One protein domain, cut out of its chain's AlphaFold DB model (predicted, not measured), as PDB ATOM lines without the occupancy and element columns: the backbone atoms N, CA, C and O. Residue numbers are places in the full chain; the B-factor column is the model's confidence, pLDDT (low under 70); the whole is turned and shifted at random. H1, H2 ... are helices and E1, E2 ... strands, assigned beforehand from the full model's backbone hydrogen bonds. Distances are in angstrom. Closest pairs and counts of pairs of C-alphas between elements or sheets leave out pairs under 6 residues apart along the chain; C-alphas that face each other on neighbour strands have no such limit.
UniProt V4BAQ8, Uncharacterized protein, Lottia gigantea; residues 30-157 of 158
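AT A GLANCE: This is residues 30 to 157 of the 158 residues of an uncharacterized protein of Lottia gigantea (UniProt V4BAQ8). A strongly twisted sheet of eight strands curls round a single helix, H1, which lies in its hollow with strands E5 and E10, E1 and E7 around it. A small ribbon of two strands, E6 and E9, lies at one end of the body, and E9 runs on into E10 of the large sheet. The printed part has 128 residues with one named helix and ten named strands, in the order E1 E2 E3 E4 H1 E5 E6 E7 E8 E9 E10. The large sheet is branched at E3 and mixed, with E4 and E7 its one parallel pair, and the class is mostly strand. The whole is compact and rounded, with a radius of gyration of the C-alphas of 13.9 A and spans of 34 by 31 by 27 A.

HOW THE PARTS SIT: In the branched sheet the strand E3, residues 59 to 67, has three or more neighbours, and it bends by 81 degrees at residue 64. On one side of E3 is E2, residues 43 to 48; on the other side are E4, residues 70 to 72, beside residues 66 to 67, and E10, residues 151 to 156, beside residues 59 to 64. E2 and E3 are a hairpin, antiparallel at 117 degrees, with N 48 and O 63 2.7 A apart. E1, residues 37 to 40, is an edge strand and forms a hairpin with E2, where N 45 and O 38 are 2.8 A apart. E1, E2, E3 and E4 make a meander, each strand the antiparallel neighbour of the one before; in the hairpin of E3 and E4, N 67 and O 70 are 2.8 A apart. E10 is antiparallel to E3, with N 154 and O 60 at 2.8 A, and on its other side is the edge strand E5, residues 110 to 114, with N 111 and O 155 at 2.8 A. E4 is parallel to E7, residues 127 to 133, with N 128 and O 71 at 2.8 A. E7 forms a hairpin with the edge strand E8, residues 136 to 142, antiparallel at 151 degrees, with N 142 and O 127 at 2.7 A. The sheet curls round H1, residues 91 to 102, which is on it. The closest C-alphas of H1 and E10 are those of Cys 97 and Cys 154, 5.5 A apart; of H1 and E5, those of Met 94 and Val 113, 5.9 A; of H1 and E7, those of Glu 92 and Leu 130, 6.1 A; of H1 and E1, those of Val 40 and Glu 99, 6.3 A. In H1 every O i to N i+4 pair is within hydrogen-bond range. The second sheet pairs E6, residues 119 to 122, with E9, residues 146 to 148, antiparallel, with N 148 and O 119 at 3.0 A. E6 and H1 are apart.

IN THESE COORDINATES: E1 begins at C-alpha 37, (-30.070, -29.712, -46.375). E3 is the longest strand by residues and measures 20.5 A from first to last C-alpha; E8 measures 18.8 A, E7 18.3 A, E10 16.5 A and E2 16.4 A. H1 measures 16.8 A, from C-alpha 91 at (-42.027, -37.443, -29.420). E10 ends at C-alpha 156, (-39.228, -22.715, -29.608).

THE WHOLE: The C-alphas of Gly 82 and Asp 105 are the two farthest apart, at 39.8 A. The printed part has no cut. The link from E4 to H1 is long, residues 73 to 90, and its C-alphas lie 8 to 23 A from the mean of the C-alphas. The mean pLDDT of the printed part is 86.4; residues 75 to 91 and residue 117 are under 70.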
ATOM      1  N   LYS A  30     -41.870 -13.592 -37.411       93.62
ATOM      2  CA  LYS A  30     -41.803 -14.096 -38.777       93.62
ATOM      3  C   LYS A  30     -41.250 -15.522 -38.728       93.62
ATOM      4  O   LYS A  30     -40.363 -15.797 -37.924       93.62
ATOM      5  N   ASP A  31     -41.837 -16.403 -39.525       94.31
ATOM      6  CA  ASP A  31     -41.338 -17.762 -39.715       94.31
ATOM      7  C   ASP A  31     -39.981 -17.741 -40.417       94.31
ATOM      8  O   ASP A  31     -39.749 -16.901 -41.292       94.31
ATOM      9  N   GLU A  32     -39.114 -18.671 -40.043       95.00
ATOM     10  CA  GLU A  32     -37.796 -18.857 -40.640       95.00
ATOM     11  C   GLU A  32     -37.747 -20.186 -41.403       95.00
ATOM     12  O   GLU A  32     -38.450 -21.144 -41.075       95.00
ATOM     13  N   SER A  33     -36.903 -20.274 -42.428       95.00
ATOM     14  CA  SER A  33     -36.659 -21.538 -43.137       95.00
ATOM     15  C   SER A  33     -35.544 -22.318 -42.459       95.00
ATOM     16  O   SER A  33     -34.549 -21.740 -42.020       95.00
ATOM     17  N   PHE A  34     -35.659 -23.643 -42.443       96.75
ATOM     18  CA  PHE A  34     -34.453 -24.462 -42.356       96.75
ATOM     19  C   PHE A  34     -33.641 -24.356 -43.663       96.75
ATOM     20  O   PHE A  34     -34.237 -24.124 -44.716       96.75
ATOM     21  N   PRO A  35     -32.309 -24.540 -43.612       96.44
ATOM     22  CA  PRO A  35     -31.490 -24.735 -44.804       96.44
ATOM     23  C   PRO A  35     -32.000 -25.890 -45.672       96.44
ATOM     24  O   PRO A  35     -32.611 -26.832 -45.160       96.44
ATOM     25  N   ASP A  36     -31.671 -25.855 -46.963       96.94
ATOM     26  CA  ASP A  36     -32.102 -26.854 -47.951       96.94
ATOM     27  C   ASP A  36     -31.689 -28.285 -47.581       96.94
ATOM     28  O   ASP A  36     -32.339 -29.252 -47.981       96.94
ATOM     29  N   SER A  37     -30.608 -28.430 -46.811       97.06
ATOM     30  CA  SER A  37     -30.070 -29.712 -46.375       97.06
ATOM     31  C   SER A  37     -29.494 -29.628 -44.962       97.06
ATOM     32  O   SER A  37     -28.773 -28.687 -44.632       97.06
ATOM     33  N   LEU A  38     -29.804 -30.629 -44.137       97.62
ATOM     34  CA  LEU A  38     -29.299 -30.810 -42.775       97.62
ATOM     35  C   LEU A  38     -28.938 -32.278 -42.544       97.62
ATOM     36  O   LEU A  38     -29.598 -33.164 -43.080       97.62
ATOM     37  N   GLU A  39     -27.971 -32.556 -41.672       97.62
ATOM     38  CA  GLU A  39     -27.674 -33.928 -41.252       97.62
ATOM     39  C   GLU A  39     -28.263 -34.217 -39.865       97.62
ATOM     40  O   GLU A  39     -27.965 -33.537 -38.882       97.62
ATOM     41  N   VAL A  40     -29.114 -35.242 -39.762       96.88
ATOM     42  CA  VAL A  40     -29.735 -35.651 -38.495       96.88
ATOM     43  C   VAL A  40     -29.682 -37.166 -38.348       96.88
ATOM     44  O   VAL A  40     -30.252 -37.904 -39.149       96.88
ATOM     45  N   PHE A  41     -29.019 -37.642 -37.289       95.69
ATOM     46  CA  PHE A  41     -28.783 -39.071 -37.035       95.69
ATOM     47  C   PHE A  41     -28.203 -39.808 -38.260       95.69
ATOM     48  O   PHE A  41     -28.665 -40.897 -38.608       95.69
ATOM     49  N   ASN A  42     -27.183 -39.209 -38.889       95.62
ATOM     50  CA  ASN A  42     -26.449 -39.730 -40.052       95.62
ATOM     51  C   ASN A  42     -27.299 -39.908 -41.322       95.62
ATOM     52  O   ASN A  42     -27.014 -40.782 -42.141       95.62
ATOM     53  N   ARG A  43     -28.376 -39.130 -41.464       97.62
ATOM     54  CA  ARG A  43     -29.163 -39.044 -42.697       97.62
ATOM     55  C   ARG A  43     -29.406 -37.599 -43.078       97.62
ATOM     56  O   ARG A  43     -29.484 -36.727 -42.210       97.62
ATOM     57  N   THR A  44     -29.561 -37.372 -44.373       98.25
ATOM     58  CA  THR A  44     -29.789 -36.051 -44.943       98.25
ATOM     59  C   THR A  44     -31.270 -35.726 -44.888       98.25
ATOM     60  O   THR A  44     -32.089 -36.398 -45.510       98.25
ATOM     61  N   ILE A  45     -31.627 -34.676 -44.164       98.06
ATOM     62  CA  ILE A  45     -32.950 -34.065 -44.211       98.06
ATOM     63  C   ILE A  45     -32.903 -32.966 -45.258       98.06
ATOM     64  O   ILE A  45     -32.103 -32.045 -45.133       98.06
ATOM     65  N   ALA A  46     -33.753 -33.061 -46.276       98.00
ATOM     66  CA  ALA A  46     -33.898 -32.009 -47.270       98.00
ATOM     67  C   ALA A  46     -35.186 -31.219 -47.032       98.00
ATOM     68  O   ALA A  46     -36.253 -31.809 -46.812       98.00
ATOM     69  N   CYS A  47     -35.070 -29.897 -47.106       97.00
ATOM     70  CA  CYS A  47     -36.164 -28.944 -47.010       97.00
ATOM     71  C   CYS A  47     -36.308 -28.215 -48.346       97.00
ATOM     72  O   CYS A  47     -35.326 -27.829 -48.965       97.00
ATOM     73  N   GLY A  48     -37.543 -28.060 -48.804       94.19
ATOM     74  CA  GLY A  48     -37.885 -27.231 -49.949       94.19
ATOM     75  C   GLY A  48     -38.362 -25.845 -49.535       94.19
ATOM     76  O   GLY A  48     -38.581 -25.556 -48.353       94.19
ATOM     77  N   ASP A  49     -38.594 -25.020 -50.551       89.50
ATOM     78  CA  ASP A  49     -39.092 -23.662 -50.388       89.50
ATOM     79  C   ASP A  49     -40.444 -23.624 -49.672       89.50
ATOM     80  O   ASP A  49     -41.341 -24.443 -49.905       89.50
ATOM     81  N   HIS A  50     -40.614 -22.619 -48.817       87.25
ATOM     82  CA  HIS A  50     -41.868 -22.356 -48.132       87.25
ATOM     83  C   HIS A  50     -42.169 -20.859 -48.138       87.25
ATOM     84  O   HIS A  50     -41.266 -20.026 -48.127       87.25
ATOM     85  N   THR A  51     -43.455 -20.513 -48.129       86.81
ATOM     86  CA  THR A  51     -43.889 -19.128 -47.933       86.81
ATOM     87  C   THR A  51     -43.934 -18.833 -46.431       86.81
ATOM     88  O   THR A  51     -44.752 -19.458 -45.747       86.81
ATOM     89  N   PRO A  52     -43.119 -17.897 -45.903       86.94
ATOM     90  CA  PRO A  52     -43.052 -17.642 -44.466       86.94
ATOM     91  C   PRO A  52     -44.381 -17.170 -43.876       86.94
ATOM     92  O   PRO A  52     -45.031 -16.263 -44.405       86.94
ATOM     93  N   GLY A  53     -44.766 -17.774 -42.752       88.75
ATOM     94  CA  GLY A  53     -45.921 -17.373 -41.952       88.75
ATOM     95  C   GLY A  53     -45.585 -16.382 -40.833       88.75
ATOM     96  O   GLY A  53     -44.487 -15.829 -40.745       88.75
ATOM     97  N   SER A  54     -46.555 -16.163 -39.941       91.12
ATOM     98  CA  SER A  54     -46.381 -15.353 -38.733       91.12
ATOM     99  C   SER A  54     -46.976 -16.066 -37.519       91.12
ATOM    100  O   SER A  54     -48.157 -16.420 -37.513       91.12
ATOM    101  N   PHE A  55     -46.159 -16.287 -36.491       90.50
ATOM    102  CA  PHE A  55     -46.461 -17.199 -35.387       90.50
ATOM    103  C   PHE A  55     -46.354 -16.510 -34.019       90.50
ATOM    104  O   PHE A  55     -45.659 -15.503 -33.882       90.50
ATOM    105  N   PRO A  56     -47.063 -17.007 -32.987       87.94
ATOM    106  CA  PRO A  56     -46.962 -16.473 -31.623       87.94
ATOM    107  C   PRO A  56     -45.614 -16.790 -30.946       87.94
ATOM    108  O   PRO A  56     -45.300 -16.226 -29.902       87.94
ATOM    109  N   SER A  57     -44.804 -17.663 -31.545       90.62
ATOM    110  CA  SER A  57     -43.450 -18.011 -31.116       90.62
ATOM    111  C   SER A  57     -42.493 -18.016 -32.308       90.62
ATOM    112  O   SER A  57     -42.933 -17.958 -33.457       90.62
ATOM    113  N   LYS A  58     -41.181 -18.039 -32.041       94.62
ATOM    114  CA  LYS A  58     -40.176 -18.216 -33.095       94.62
ATOM    115  C   LYS A  58     -40.316 -19.631 -33.665       94.62
ATOM    116  O   LYS A  58     -40.278 -20.602 -32.903       94.62
ATOM    117  N   THR A  59     -40.468 -19.718 -34.980       95.56
ATOM    118  CA  THR A  59     -40.756 -20.957 -35.705       95.56
ATOM    119  C   THR A  59     -39.754 -21.123 -36.834       95.56
ATOM    120  O   THR A  59     -39.403 -20.143 -37.485       95.56
ATOM    121  N   TRP A  60     -39.314 -22.363 -37.036       96.56
ATOM    122  CA  TRP A  60     -38.596 -22.782 -38.232       96.56
ATOM    123  C   TRP A  60     -39.421 -23.819 -38.977       96.56
ATOM    124  O   TRP A  60     -39.852 -24.818 -38.390       96.56
ATOM    125  N   THR A  61     -39.617 -23.594 -40.268       96.44
ATOM    126  CA  THR A  61     -40.404 -24.454 -41.143       96.44
ATOM    127  C   THR A  61     -39.504 -25.170 -42.146       96.44
ATOM    128  O   THR A  61     -38.684 -24.566 -42.834       96.44
ATOM    129  N   CYS A  62     -39.691 -26.485 -42.251       96.06
ATOM    130  CA  CYS A  62     -39.159 -27.311 -43.328       96.06
ATOM    131  C   CYS A  62     -40.333 -27.763 -44.198       96.06
ATOM    132  O   CYS A  62     -41.155 -28.579 -43.762       96.06
ATOM    133  N   ALA A  63     -40.451 -27.201 -45.400       94.62
ATOM    134  CA  ALA A  63     -41.463 -27.610 -46.369       94.62
ATOM    135  C   ALA A  63     -40.942 -28.717 -47.283       94.62
ATOM    136  O   ALA A  63     -39.744 -28.928 -47.408       94.62
ATOM    137  N   ASN A  64     -41.869 -29.450 -47.895       92.75
ATOM    138  CA  ASN A  64     -41.618 -30.638 -48.708       92.75
ATOM    139  C   ASN A  64     -40.543 -31.580 -48.124       92.75
ATOM    140  O   ASN A  64     -39.692 -32.086 -48.854       92.75
ATOM    141  N   ILE A  65     -40.582 -31.786 -46.804       94.81
ATOM    142  CA  ILE A  65     -39.528 -32.482 -46.063       94.81
ATOM    143  C   ILE A  65     -39.308 -33.911 -46.580       94.81
ATOM    144  O   ILE A  65     -40.257 -34.677 -46.793       94.81
ATOM    145  N   SER A  66     -38.041 -34.290 -46.744       95.44
ATOM    146  CA  SER A  66     -37.631 -35.655 -47.086       95.44
ATOM    147  C   SER A  66     -36.363 -36.069 -46.341       95.44
ATOM    148  O   SER A  66     -35.630 -35.225 -45.834       95.44
ATOM    149  N   VAL A  67     -36.130 -37.377 -46.248       96.69
ATOM    150  CA  VAL A  67     -34.984 -38.001 -45.576       96.69
ATOM    151  C   VAL A  67     -34.284 -38.898 -46.588       96.69
ATOM    152  O   VAL A  67     -34.854 -39.910 -46.989       96.69
ATOM    153  N   ASP A  68     -33.092 -38.521 -47.039       97.06
ATOM    154  CA  ASP A  68     -32.370 -39.171 -48.145       97.06
ATOM    155  C   ASP A  68     -33.259 -39.367 -49.395       97.06
ATOM    156  O   ASP A  68     -33.229 -40.401 -50.060       97.06
ATOM    157  N   GLY A  69     -34.127 -38.389 -49.681       94.94
ATOM    158  CA  GLY A  69     -35.111 -38.444 -50.769       94.94
ATOM    159  C   GLY A  69     -36.386 -39.246 -50.463       94.94
ATOM    160  O   GLY A  69     -37.356 -39.154 -51.214       94.94
ATOM    161  N   ASN A  70     -36.445 -39.975 -49.345       94.81
ATOM    162  CA  ASN A  70     -37.653 -40.663 -48.891       94.81
ATOM    163  C   ASN A  70     -38.605 -39.697 -48.181       94.81
ATOM    164  O   ASN A  70     -38.198 -38.774 -47.478       94.81
ATOM    165  N   ARG A  71     -39.908 -39.936 -48.296       92.44
ATOM    166  CA  ARG A  71     -40.921 -39.128 -47.606       92.44
ATOM    167  C   ARG A  71     -40.850 -39.332 -46.098       92.44
ATOM    168  O   ARG A  71     -40.784 -40.468 -45.637       92.44
ATOM    169  N   LEU A  72     -40.938 -38.261 -45.312       91.50
ATOM    170  CA  LEU A  72     -41.032 -38.402 -43.860       91.50
ATOM    171  C   LEU A  72     -42.384 -39.029 -43.494       91.50
ATOM    172  O   LEU A  72     -43.435 -38.437 -43.739       91.50
ATOM    173  N   ALA A  73     -42.366 -40.234 -42.931       88.81
ATOM    174  CA  ALA A  73     -43.574 -40.963 -42.573       88.81
ATOM    175  C   ALA A  73     -44.351 -40.233 -41.468       88.81
ATOM    176  O   ALA A  73     -43.771 -39.699 -40.521       88.81
ATOM    177  N   PHE A  74     -45.680 -40.257 -41.566       80.00
ATOM    178  CA  PHE A  74     -46.582 -39.710 -40.556       80.00
ATOM    179  C   PHE A  74     -47.542 -40.789 -40.065       80.00
ATOM    180  O   PHE A  74     -48.138 -41.502 -40.867       80.00
ATOM    181  N   GLY A  75     -47.739 -40.871 -38.751       64.38
ATOM    182  CA  GLY A  75     -48.784 -41.695 -38.155       64.38
ATOM    183  C   GLY A  75     -49.410 -40.964 -36.982       64.38
ATOM    184  O   GLY A  75     -48.701 -40.601 -36.046       64.38
ATOM    185  N   TYR A  76     -50.719 -40.747 -37.046       55.28
ATOM    186  CA  TYR A  76     -51.528 -40.273 -35.930       55.28
ATOM    187  C   TYR A  76     -52.767 -41.158 -35.873       55.28
ATOM    188  O   TYR A  76     -53.522 -41.242 -36.841       55.28
ATOM    189  N   SER A  77     -52.941 -41.845 -34.749       44.78
ATOM    190  CA  SER A  77     -54.150 -42.602 -34.455       44.78
ATOM    191  C   SER A  77     -55.109 -41.665 -33.733       44.78
ATOM    192  O   SER A  77     -54.856 -41.305 -32.585       44.78
ATOM    193  N   ASP A  78     -56.177 -41.248 -34.412       44.56
ATOM    194  CA  ASP A  78     -57.375 -40.772 -33.729       44.56
ATOM    195  C   ASP A  78     -58.530 -41.718 -34.052       44.56
ATOM    196  O   ASP A  78     -58.744 -42.090 -35.211       44.56
ATOM    197  N   ILE A  79     -59.273 -42.096 -33.014       43.47
ATOM    198  CA  ILE A  79     -60.366 -43.084 -33.043       43.47
ATOM    199  C   ILE A  79     -61.524 -42.613 -33.953       43.47
ATOM    200  O   ILE A  79     -62.379 -43.400 -34.347       43.47
ATOM    201  N   SER A  80     -61.526 -41.339 -34.347       47.62
ATOM    202  CA  SER A  80     -62.584 -40.673 -35.105       47.62
ATOM    203  C   SER A  80     -62.342 -40.536 -36.620       47.62
ATOM    204  O   SER A  80     -63.252 -40.078 -37.308       47.62
ATOM    205  N   ILE A  81     -61.168 -40.910 -37.170       51.41
ATOM    206  CA  ILE A  81     -60.791 -40.557 -38.568       51.41
ATOM    207  C   ILE A  81     -60.490 -41.764 -39.490       51.41
ATOM    208  O   ILE A  81     -60.416 -41.593 -40.703       51.41
ATOM    209  N   GLY A  82     -60.389 -43.000 -38.990       48.59
ATOM    210  CA  GLY A  82     -60.179 -44.171 -39.864       48.59
ATOM    211  C   GLY A  82     -58.757 -44.255 -40.458       48.59
ATOM    212  O   GLY A  82     -58.522 -43.932 -41.616       48.59
ATOM    213  N   GLU A  83     -57.833 -44.699 -39.602       56.75
ATOM    214  CA  GLU A  83     -56.454 -45.213 -39.759       56.75
ATOM    215  C   GLU A  83     -55.416 -44.583 -40.718       56.75
ATOM    216  O   GLU A  83     -55.463 -44.672 -41.949       56.75
ATOM    217  N   CYS A  84     -54.342 -44.100 -40.076       60.84
ATOM    218  CA  CYS A  84     -53.087 -43.615 -40.642       60.84
ATOM    219  C   CYS A  84     -51.959 -43.920 -39.632       60.84
ATOM    220  O   CYS A  84     -51.856 -43.235 -38.613       60.84
ATOM    221  N   THR A  85     -51.141 -44.959 -39.838       63.78
ATOM    222  CA  THR A  85     -50.139 -45.377 -38.833       63.78
ATOM    223  C   THR A  85     -48.802 -45.818 -39.428       63.78
ATOM    224  O   THR A  85     -48.735 -46.686 -40.284       63.78
ATOM    225  N   ASP A  86     -47.736 -45.230 -38.880       55.38
ATOM    226  CA  ASP A  86     -46.394 -45.824 -38.739       55.38
ATOM    227  C   ASP A  86     -45.629 -45.186 -37.550       55.38
ATOM    228  O   ASP A  86     -44.686 -45.780 -37.042       55.38
ATOM    229  N   THR A  87     -46.050 -44.019 -37.029       55.75
ATOM    230  CA  THR A  87     -45.464 -43.354 -35.837       55.75
ATOM    231  C   THR A  87     -46.419 -43.378 -34.629       55.75
ATOM    232  O   THR A  87     -47.634 -43.375 -34.827       55.75
ATOM    233  N   LYS A  88     -45.897 -43.336 -33.387       56.53
ATOM    234  CA  LYS A  88     -46.700 -43.145 -32.151       56.53
ATOM    235  C   LYS A  88     -46.981 -41.672 -31.805       56.53
ATOM    236  O   LYS A  88     -47.686 -41.405 -30.836       56.53
ATOM    237  N   GLY A  89     -46.497 -40.732 -32.615       56.78
ATOM    238  CA  GLY A  89     -46.853 -39.322 -32.536       56.78
ATOM    239  C   GLY A  89     -46.058 -38.492 -31.515       56.78
ATOM    240  O   GLY A  89     -45.785 -38.891 -30.384       56.78
ATOM    241  N   LYS A  90     -45.758 -37.260 -31.949       61.41
ATOM    242  CA  LYS A  90     -45.142 -36.110 -31.250       61.41
ATOM    243  C   LYS A  90     -43.709 -36.272 -30.740       61.41
ATOM    244  O   LYS A  90     -42.910 -35.371 -30.980       61.41
ATOM    245  N   HIS A  91     -43.348 -37.354 -30.059       68.44
ATOM    246  CA  HIS A  91     -42.027 -37.443 -29.420       68.44
ATOM    247  C   HIS A  91     -40.875 -37.537 -30.428       68.44
ATOM    248  O   HIS A  91     -39.820 -36.930 -30.223       68.44
ATOM    249  N   GLU A  92     -41.073 -38.261 -31.525       85.44
ATOM    250  CA  GLU A  92     -40.070 -38.429 -32.573       85.44
ATOM    251  C   GLU A  92     -39.899 -37.140 -33.381       85.44
ATOM    252  O   GLU A  92     -38.768 -36.711 -33.587       85.44
ATOM    253  N   PHE A  93     -40.987 -36.441 -33.724       89.94
ATOM    254  CA  PHE A  93     -40.892 -35.140 -34.396       89.94
ATOM    255  C   PHE A  93     -40.322 -34.039 -33.500       89.94
ATOM    256  O   PHE A  93     -39.568 -33.200 -33.978       89.94
ATOM    257  N   MET A  94     -40.607 -34.058 -32.195       91.25
ATOM    258  CA  MET A  94     -39.975 -33.135 -31.248       91.25
ATOM    259  C   MET A  94     -38.470 -33.371 -31.137       91.25
ATOM    260  O   MET A  94     -37.697 -32.417 -31.073       91.25
ATOM    261  N   THR A  95     -38.049 -34.635 -31.176       92.94
ATOM    262  CA  THR A  95     -36.627 -34.987 -31.219       92.94
ATOM    263  C   THR A  95     -35.993 -34.554 -32.538       92.94
ATOM    264  O   THR A  95     -34.933 -33.938 -32.517       92.94
ATOM    265  N   LEU A  96     -36.658 -34.810 -33.666       94.56
ATOM    266  CA  LEU A  96     -36.203 -34.386 -34.989       94.56
ATOM    267  C   LEU A  96     -36.023 -32.864 -35.051       94.56
ATOM    268  O   LEU A  96     -34.934 -32.405 -35.369       94.56
ATOM    269  N   CYS A  97     -37.035 -32.091 -34.646       95.88
ATOM    270  CA  CYS A  97     -36.957 -30.632 -34.570       95.88
ATOM    271  C   CYS A  97     -35.793 -30.157 -33.700       95.88
ATOM    272  O   CYS A  97     -35.072 -29.240 -34.082       95.88
ATOM    273  N   LYS A  98     -35.590 -30.784 -32.536       96.38
ATOM    274  CA  LYS A  98     -34.479 -30.435 -31.649       96.38
ATOM    275  C   LYS A  98     -33.126 -30.641 -32.329       96.38
ATOM    276  O   LYS A  98     -32.269 -29.776 -32.216       96.38
ATOM    277  N   GLU A  99     -32.917 -31.769 -33.002       96.88
ATOM    278  CA  GLU A  99     -31.645 -32.025 -33.685       96.88
ATOM    279  C   GLU A  99     -31.466 -31.155 -34.936       96.88
ATOM    280  O   GLU A  99     -30.367 -30.664 -35.155       96.88
ATOM    281  N   MET A 100     -32.531 -30.873 -35.697       97.75
ATOM    282  CA  MET A 100     -32.478 -29.934 -36.829       97.75
ATOM    283  C   MET A 100     -32.105 -28.515 -36.381       97.75
ATOM    284  O   MET A 100     -31.263 -27.880 -37.001       97.75
ATOM    285  N   LEU A 101     -32.688 -28.017 -35.286       97.75
ATOM    286  CA  LEU A 101     -32.367 -26.687 -34.749       97.75
ATOM    287  C   LEU A 101     -30.914 -26.580 -34.270       97.75
ATOM    288  O   LEU A 101     -30.281 -25.546 -34.464       97.75
ATOM    289  N   LYS A 102     -30.352 -27.651 -33.700       97.25
ATOM    290  CA  LYS A 102     -28.935 -27.670 -33.308       97.25
ATOM    291  C   LYS A 102     -27.982 -27.540 -34.493       97.25
ATOM    292  O   LYS A 102     -26.902 -27.001 -34.304       97.25
ATOM    293  N   GLN A 103     -28.361 -28.031 -35.676       97.25
ATOM    294  CA  GLN A 103     -27.548 -27.893 -36.894       97.25
ATOM    295  C   GLN A 103     -27.443 -26.435 -37.369       97.25
ATOM    296  O   GLN A 103     -26.580 -26.119 -38.177       97.25
ATOM    297  N   ILE A 104     -28.315 -25.554 -36.867       96.44
ATOM    298  CA  ILE A 104     -28.311 -24.112 -37.142       96.44
ATOM    299  C   ILE A 104     -28.100 -23.288 -35.863       96.44
ATOM    300  O   ILE A 104     -28.598 -22.171 -35.748       96.44
ATOM    301  N   ASP A 105     -27.395 -23.862 -34.882       96.56
ATOM    302  CA  ASP A 105     -26.980 -23.212 -33.631       96.56
ATOM    303  C   ASP A 105     -28.125 -22.685 -32.740       96.56
ATOM    304  O   ASP A 105     -27.959 -21.746 -31.956       96.56
ATOM    305  N   ILE A 106     -29.302 -23.321 -32.798       95.50
ATOM    306  CA  ILE A 106     -30.447 -22.994 -31.936       95.50
ATOM    307  C   ILE A 106     -30.655 -24.091 -30.892       95.50
ATOM    308  O   ILE A 106     -30.988 -25.235 -31.201       95.50
ATOM    309  N   TYR A 107     -30.526 -23.713 -29.618       94.81
ATOM    310  CA  TYR A 107     -30.576 -24.640 -28.477       94.81
ATOM    311  C   TYR A 107     -31.756 -24.407 -27.525       94.81
ATOM    312  O   TYR A 107     -31.867 -25.087 -26.502       94.81
ATOM    313  N   ASN A 108     -32.640 -23.459 -27.843       94.25
ATOM    314  CA  ASN A 108     -33.823 -23.169 -27.040       94.25
ATOM    315  C   ASN A 108     -34.714 -24.414 -26.869       94.25
ATOM    316  O   ASN A 108     -34.804 -25.249 -27.775       94.25
ATOM    317  N   PRO A 109     -35.423 -24.543 -25.733       91.94
ATOM    318  CA  PRO A 109     -36.407 -25.601 -25.561       91.94
ATOM    319  C   PRO A 109     -37.485 -25.548 -26.651       91.94
ATOM    320  O   PRO A 109     -37.992 -24.476 -26.983       91.94
ATOM    321  N   ILE A 110     -37.875 -26.711 -27.177       92.06
ATOM    322  CA  ILE A 110     -39.023 -26.813 -28.083       92.06
ATOM    323  C   ILE A 110     -40.295 -26.519 -27.285       92.06
ATOM    324  O   ILE A 110     -40.580 -27.193 -26.295       92.06
ATOM    325  N   TRP A 111     -41.066 -25.532 -27.730       89.06
ATOM    326  CA  TRP A 111     -42.410 -25.277 -27.222       89.06
ATOM    327  C   TRP A 111     -43.416 -26.249 -27.832       89.06
ATOM    328  O   TRP A 111     -44.234 -26.829 -27.122       89.06
ATOM    329  N   SER A 112     -43.354 -26.430 -29.152       89.50
ATOM    330  CA  SER A 112     -44.279 -27.291 -29.880       89.50
ATOM    331  C   SER A 112     -43.692 -27.729 -31.216       89.50
ATOM    332  O   SER A 112     -42.827 -27.066 -31.791       89.50
ATOM    333  N   VAL A 113     -44.207 -28.843 -31.724       90.50
ATOM    334  CA  VAL A 113     -44.015 -29.252 -33.110       90.50
ATOM    335  C   VAL A 113     -45.369 -29.355 -33.769       90.50
ATOM    336  O   VAL A 113     -46.283 -29.993 -33.239       90.50
ATOM    337  N   TYR A 114     -45.482 -28.737 -34.936       88.50
ATOM    338  CA  TYR A 114     -46.714 -28.711 -35.694       88.50
ATOM    339  C   TYR A 114     -46.491 -29.273 -37.095       88.50
ATOM    340  O   TYR A 114     -45.527 -28.949 -37.783       88.50
ATOM    341  N   VAL A 115     -47.404 -30.150 -37.499       86.69
ATOM    342  CA  VAL A 115     -47.463 -30.731 -38.837       86.69
ATOM    343  C   VAL A 115     -48.764 -30.232 -39.454       86.69
ATOM    344  O   VAL A 115     -49.824 -30.797 -39.165       86.69
ATOM    345  N   PRO A 116     -48.742 -29.137 -40.234       78.31
ATOM    346  CA  PRO A 116     -49.949 -28.667 -40.885       78.31
ATOM    347  C   PRO A 116     -50.388 -29.685 -41.938       78.31
ATOM    348  O   PRO A 116     -49.592 -30.122 -42.766       78.31
ATOM    349  N   LYS A 117     -51.681 -30.026 -41.919       68.00
ATOM    350  CA  LYS A 117     -52.336 -30.895 -42.914       68.00
ATOM    351  C   LYS A 117     -51.575 -32.213 -43.156       68.00
ATOM    352  O   LYS A 117     -51.135 -32.457 -44.282       68.00
ATOM    353  N   PRO A 118     -51.425 -33.077 -42.137       72.12
ATOM    354  CA  PRO A 118     -50.815 -34.382 -42.349       72.12
ATOM    355  C   PRO A 118     -51.577 -35.156 -43.429       72.12
ATOM    356  O   PRO A 118     -52.810 -35.189 -43.436       72.12
ATOM    357  N   THR A 119     -50.856 -35.771 -44.366       72.94
ATOM    358  CA  THR A 119     -51.486 -36.477 -45.482       72.94
ATOM    359  C   THR A 119     -51.599 -37.958 -45.173       72.94
ATOM    360  O   THR A 119     -50.590 -38.651 -45.107       72.94
ATOM    361  N   CYS A 120     -52.825 -38.472 -45.098       76.62
ATOM    362  CA  CYS A 120     -53.098 -39.913 -44.995       76.62
ATOM    363  C   CYS A 120     -53.332 -40.590 -46.350       76.62
ATOM    364  O   CYS A 120     -53.759 -41.742 -46.434       76.62
ATOM    365  N   LYS A 121     -53.021 -39.873 -47.435       77.88
ATOM    366  CA  LYS A 121     -53.009 -40.427 -48.787       77.88
ATOM    367  C   LYS A 121     -51.900 -41.468 -48.907       77.88
ATOM    368  O   LYS A 121     -50.866 -41.360 -48.249       77.88
ATOM    369  N   LYS A 122     -52.128 -42.461 -49.766       80.56
ATOM    370  CA  LYS A 122     -51.088 -43.404 -50.179       80.56
ATOM    371  C   LYS A 122     -50.041 -42.643 -50.992       80.56
ATOM    372  O   LYS A 122     -50.395 -42.000 -51.977       80.56
ATOM    373  N   ASP A 123     -48.789 -42.718 -50.567       81.62
ATOM    374  CA  ASP A 123     -47.634 -42.324 -51.365       81.62
ATOM    375  C   ASP A 123     -47.080 -43.560 -52.088       81.62
ATOM    376  O   ASP A 123     -47.171 -44.684 -51.584       81.62
ATOM    377  N   LEU A 124     -46.552 -43.352 -53.290       88.62
ATOM    378  CA  LEU A 124     -45.876 -44.377 -54.087       88.62
ATOM    379  C   LEU A 124     -44.362 -44.381 -53.844       88.62
ATOM    380  O   LEU A 124     -43.687 -45.331 -54.230       88.62
ATOM    381  N   ASN A 125     -43.840 -43.347 -53.189       89.88
ATOM    382  CA  ASN A 125     -42.443 -43.252 -52.802       89.88
ATOM    383  C   ASN A 125     -42.180 -44.011 -51.501       89.88
ATOM    384  O   ASN A 125     -43.055 -44.129 -50.636       89.88
ATOM    385  N   LYS A 126     -40.937 -44.477 -51.345       94.12
ATOM    386  CA  LYS A 126     -40.441 -44.974 -50.062       94.12
ATOM    387  C   LYS A 126     -40.539 -43.880 -49.005       94.12
ATOM    388  O   LYS A 126     -40.492 -42.679 -49.293       94.12
ATOM    389  N   ARG A 127     -40.689 -44.313 -47.762       91.69
ATOM    390  CA  ARG A 127     -40.853 -43.438 -46.607       91.69
ATOM    391  C   ARG A 127     -39.752 -43.725 -45.595       91.69
ATOM    392  O   ARG A 127     -39.203 -44.818 -45.570       91.69
ATOM    393  N   ALA A 128     -39.440 -42.757 -44.752       92.81
ATOM    394  CA  ALA A 128     -38.504 -42.904 -43.649       92.81
ATOM    395  C   ALA A 128     -39.176 -42.468 -42.353       92.81
ATOM    396  O   ALA A 128     -39.899 -41.471 -42.318       92.81
ATOM    397  N   ILE A 129     -38.930 -43.205 -41.278       90.38
ATOM    398  CA  ILE A 129     -39.442 -42.892 -39.949       90.38
ATOM    399  C   ILE A 129     -38.306 -42.865 -38.937       90.38
ATOM    400  O   ILE A 129     -37.460 -43.756 -38.908       90.38
ATOM    401  N   LEU A 130     -38.310 -41.849 -38.079       90.75
ATOM    402  CA  LEU A 130     -37.448 -41.818 -36.911       90.75
ATOM    403  C   LEU A 130     -38.121 -42.615 -35.796       90.75
ATOM    404  O   LEU A 130     -39.238 -42.289 -35.408       90.75
ATOM    405  N   VAL A 131     -37.451 -43.633 -35.265       87.38
ATOM    406  CA  VAL A 131     -37.963 -44.446 -34.156       87.38
ATOM    407  C   VAL A 131     -36.994 -44.438 -32.988       87.38
ATOM    408  O   VAL A 131     -35.771 -44.419 -33.151       87.38
ATOM    409  N   LYS A 132     -37.538 -44.490 -31.773       86.69
ATOM    410  CA  LYS A 132     -36.738 -44.655 -30.561       86.69
ATOM    411  C   LYS A 132     -36.514 -46.141 -30.283       86.69
ATOM    412  O   LYS A 132     -37.463 -46.864 -29.989       86.69
ATOM    413  N   LYS A 133     -35.256 -46.590 -30.304       86.44
ATOM    414  CA  LYS A 133     -34.847 -47.933 -29.861       86.44
ATOM    415  C   LYS A 133     -33.951 -47.823 -28.631       86.44
ATOM    416  O   LYS A 133     -32.786 -47.428 -28.704       86.44
ATOM    417  N   GLY A 134     -34.519 -48.145 -27.469       86.25
ATOM    418  CA  GLY A 134     -33.852 -47.967 -26.179       86.25
ATOM    419  C   GLY A 134     -33.523 -46.494 -25.912       86.25
ATOM    420  O   GLY A 134     -34.420 -45.654 -25.823       86.25
ATOM    421  N   LYS A 135     -32.227 -46.179 -25.778       86.00
ATOM    422  CA  LYS A 135     -31.725 -44.808 -25.553       86.00
ATOM    423  C   LYS A 135     -31.368 -44.052 -26.841       86.00
ATOM    424  O   LYS A 135     -30.990 -42.889 -26.750       86.00
ATOM    425  N   LYS A 136     -31.452 -44.689 -28.012       89.69
ATOM    426  CA  LYS A 136     -31.055 -44.097 -29.298       89.69
ATOM    427  C   LYS A 136     -32.269 -43.841 -30.187       89.69
ATOM    428  O   LYS A 136     -33.278 -44.541 -30.083       89.69
ATOM    429  N   TYR A 137     -32.136 -42.861 -31.069       91.06
ATOM    430  CA  TYR A 137     -33.042 -42.646 -32.190       91.06
ATOM    431  C   TYR A 137     -32.361 -43.149 -33.457       91.06
ATOM    432  O   TYR A 137     -31.166 -42.919 -33.641       91.06
ATOM    433  N   ILE A 138     -33.102 -43.884 -34.279       91.81
ATOM    434  CA  ILE A 138     -32.608 -44.421 -35.545       91.81
ATOM    435  C   ILE A 138     -33.650 -44.216 -36.634       91.81
ATOM    436  O   ILE A 138     -34.852 -44.213 -36.362       91.81
ATOM    437  N   TRP A 139     -33.175 -44.083 -37.863       93.38
ATOM    438  CA  TRP A 139     -34.027 -44.079 -39.038       93.38
ATOM    439  C   TRP A 139     -34.356 -45.506 -39.469       93.38
ATOM    440  O   TRP A 139     -33.481 -46.370 -39.517       93.38
ATOM    441  N   GLU A 140     -35.619 -45.743 -39.795       92.06
ATOM    442  CA  GLU A 140     -36.078 -46.942 -40.485       92.06
ATOM    443  C   GLU A 140     -36.690 -46.554 -41.826       92.06
ATOM    444  O   GLU A 140     -37.543 -45.667 -41.894       92.06
ATOM    445  N   ASP A 141     -36.293 -47.261 -42.880       93.00
ATOM    446  CA  ASP A 141     -36.967 -47.179 -44.168       93.00
ATOM    447  C   ASP A 141     -38.271 -47.978 -44.126       93.00
ATOM    448  O   ASP A 141     -38.381 -49.036 -43.498       93.00
ATOM    449  N   LYS A 142     -39.282 -47.442 -44.797       88.50
ATOM    450  CA  LYS A 142     -40.604 -48.028 -44.951       88.50
ATOM    451  C   LYS A 142     -40.953 -48.063 -46.425       88.50
ATOM    452  O   LYS A 142     -40.671 -47.135 -47.186       88.50
ATOM    453  N   GLU A 143     -41.635 -49.131 -46.800       90.44
ATOM    454  CA  GLU A 143     -42.202 -49.254 -48.131       90.44
ATOM    455  C   GLU A 143     -43.280 -48.179 -48.385       90.44
ATOM    456  O   GLU A 143     -43.826 -47.582 -47.434       90.44
ATOM    457  N   PRO A 144     -43.593 -47.916 -49.667       90.12
ATOM    458  CA  PRO A 144     -44.685 -47.035 -50.054       90.12
ATOM    459  C   PRO A 144     -45.978 -47.355 -49.304       90.12
ATOM    460  O   PRO A 144     -46.372 -48.512 -49.150       90.12
ATOM    461  N   GLY A 145     -46.654 -46.322 -48.813       82.50
ATOM    462  CA  GLY A 145     -47.766 -46.499 -47.888       82.50
ATOM    463  C   GLY A 145     -48.503 -45.205 -47.591       82.50
ATOM    464  O   GLY A 145     -48.232 -44.158 -48.175       82.50
ATOM    465  N   LYS A 146     -49.492 -45.287 -46.704       82.56
ATOM    466  CA  LYS A 146     -50.269 -44.122 -46.272       82.56
ATOM    467  C   LYS A 146     -49.497 -43.333 -45.217       82.56
ATOM    468  O   LYS A 146     -48.782 -43.928 -44.421       82.56
ATOM    469  N   GLY A 147     -49.702 -42.021 -45.162       83.69
ATOM    470  CA  GLY A 147     -49.176 -41.216 -44.059       83.69
ATOM    471  C   GLY A 147     -47.786 -40.661 -44.343       83.69
ATOM    472  O   GLY A 147     -46.783 -41.365 -44.207       83.69
ATOM    473  N   TYR A 148     -47.727 -39.379 -44.692       86.62
ATOM    474  CA  TYR A 148     -46.476 -38.629 -44.793       86.62
ATOM    475  C   TYR A 148     -46.640 -37.170 -44.356       86.62
ATOM    476  O   TYR A 148     -47.750 -36.639 -44.250       86.62
ATOM    477  N   VAL A 149     -45.505 -36.546 -44.058       87.81
ATOM    478  CA  VAL A 149     -45.378 -35.138 -43.695       87.81
ATOM    479  C   VAL A 149     -44.921 -34.364 -44.923       87.81
ATOM    480  O   VAL A 149     -43.921 -34.713 -45.543       87.81
ATOM    481  N   LEU A 150     -45.645 -33.299 -45.261       89.31
ATOM    482  CA  LEU A 150     -45.179 -32.315 -46.239       89.31
ATOM    483  C   LEU A 150     -44.445 -31.169 -45.563       89.31
ATOM    484  O   LEU A 150     -43.462 -30.679 -46.093       89.31
ATOM    485  N   ILE A 151     -44.935 -30.725 -44.412       91.81
ATOM    486  CA  ILE A 151     -44.412 -29.550 -43.728       91.81
ATOM    487  C   ILE A 151     -44.216 -29.912 -42.262       91.81
ATOM    488  O   ILE A 151     -45.122 -30.456 -41.625       91.81
ATOM    489  N   LEU A 152     -43.039 -29.592 -41.735       93.50
ATOM    490  CA  LEU A 152     -42.701 -29.723 -40.327       93.50
ATOM    491  C   LEU A 152     -42.347 -28.341 -39.777       93.50
ATOM    492  O   LEU A 152     -41.458 -27.682 -40.310       93.50
ATOM    493  N   GLN A 153     -43.037 -27.913 -38.721       94.44
ATOM    494  CA  GLN A 153     -42.804 -26.627 -38.066       94.44
ATOM    495  C   GLN A 153     -42.301 -26.846 -36.642       94.44
ATOM    496  O   GLN A 153     -42.970 -27.481 -35.823       94.44
ATOM    497  N   CYS A 154     -41.124 -26.301 -36.354       95.19
ATOM    498  CA  CYS A 154     -40.427 -26.415 -35.083       95.19
ATOM    499  C   CYS A 154     -40.518 -25.081 -34.337       95.19
ATOM    500  O   CYS A 154     -39.920 -24.093 -34.757       95.19
ATOM    501  N   MET A 155     -41.274 -25.047 -33.241       95.00
ATOM    502  CA  MET A 155     -41.540 -23.825 -32.479       95.00
ATOM    503  C   MET A 155     -40.773 -23.851 -31.160       95.00
ATOM    504  O   MET A 155     -40.886 -24.821 -30.407       95.00
ATOM    505  N   ILE A 156     -40.032 -22.791 -30.841       94.31
ATOM    506  CA  ILE A 156     -39.228 -22.715 -29.608       94.31
ATOM    507  C   ILE A 156     -39.887 -21.860 -28.524       94.31
ATOM    508  O   ILE A 156     -40.670 -20.952 -28.809       94.31
ATOM    509  N   GLN A 157     -39.547 -22.150 -27.268       87.75
ATOM    510  CA  GLN A 157     -39.840 -21.280 -26.133       87.75
ATOM    511  C   GLN A 157     -38.970 -20.018 -26.220       87.75
ATOM    512  O   GLN A 157     -37.776 -20.096 -26.533       87.75
TER     513      GLN A 157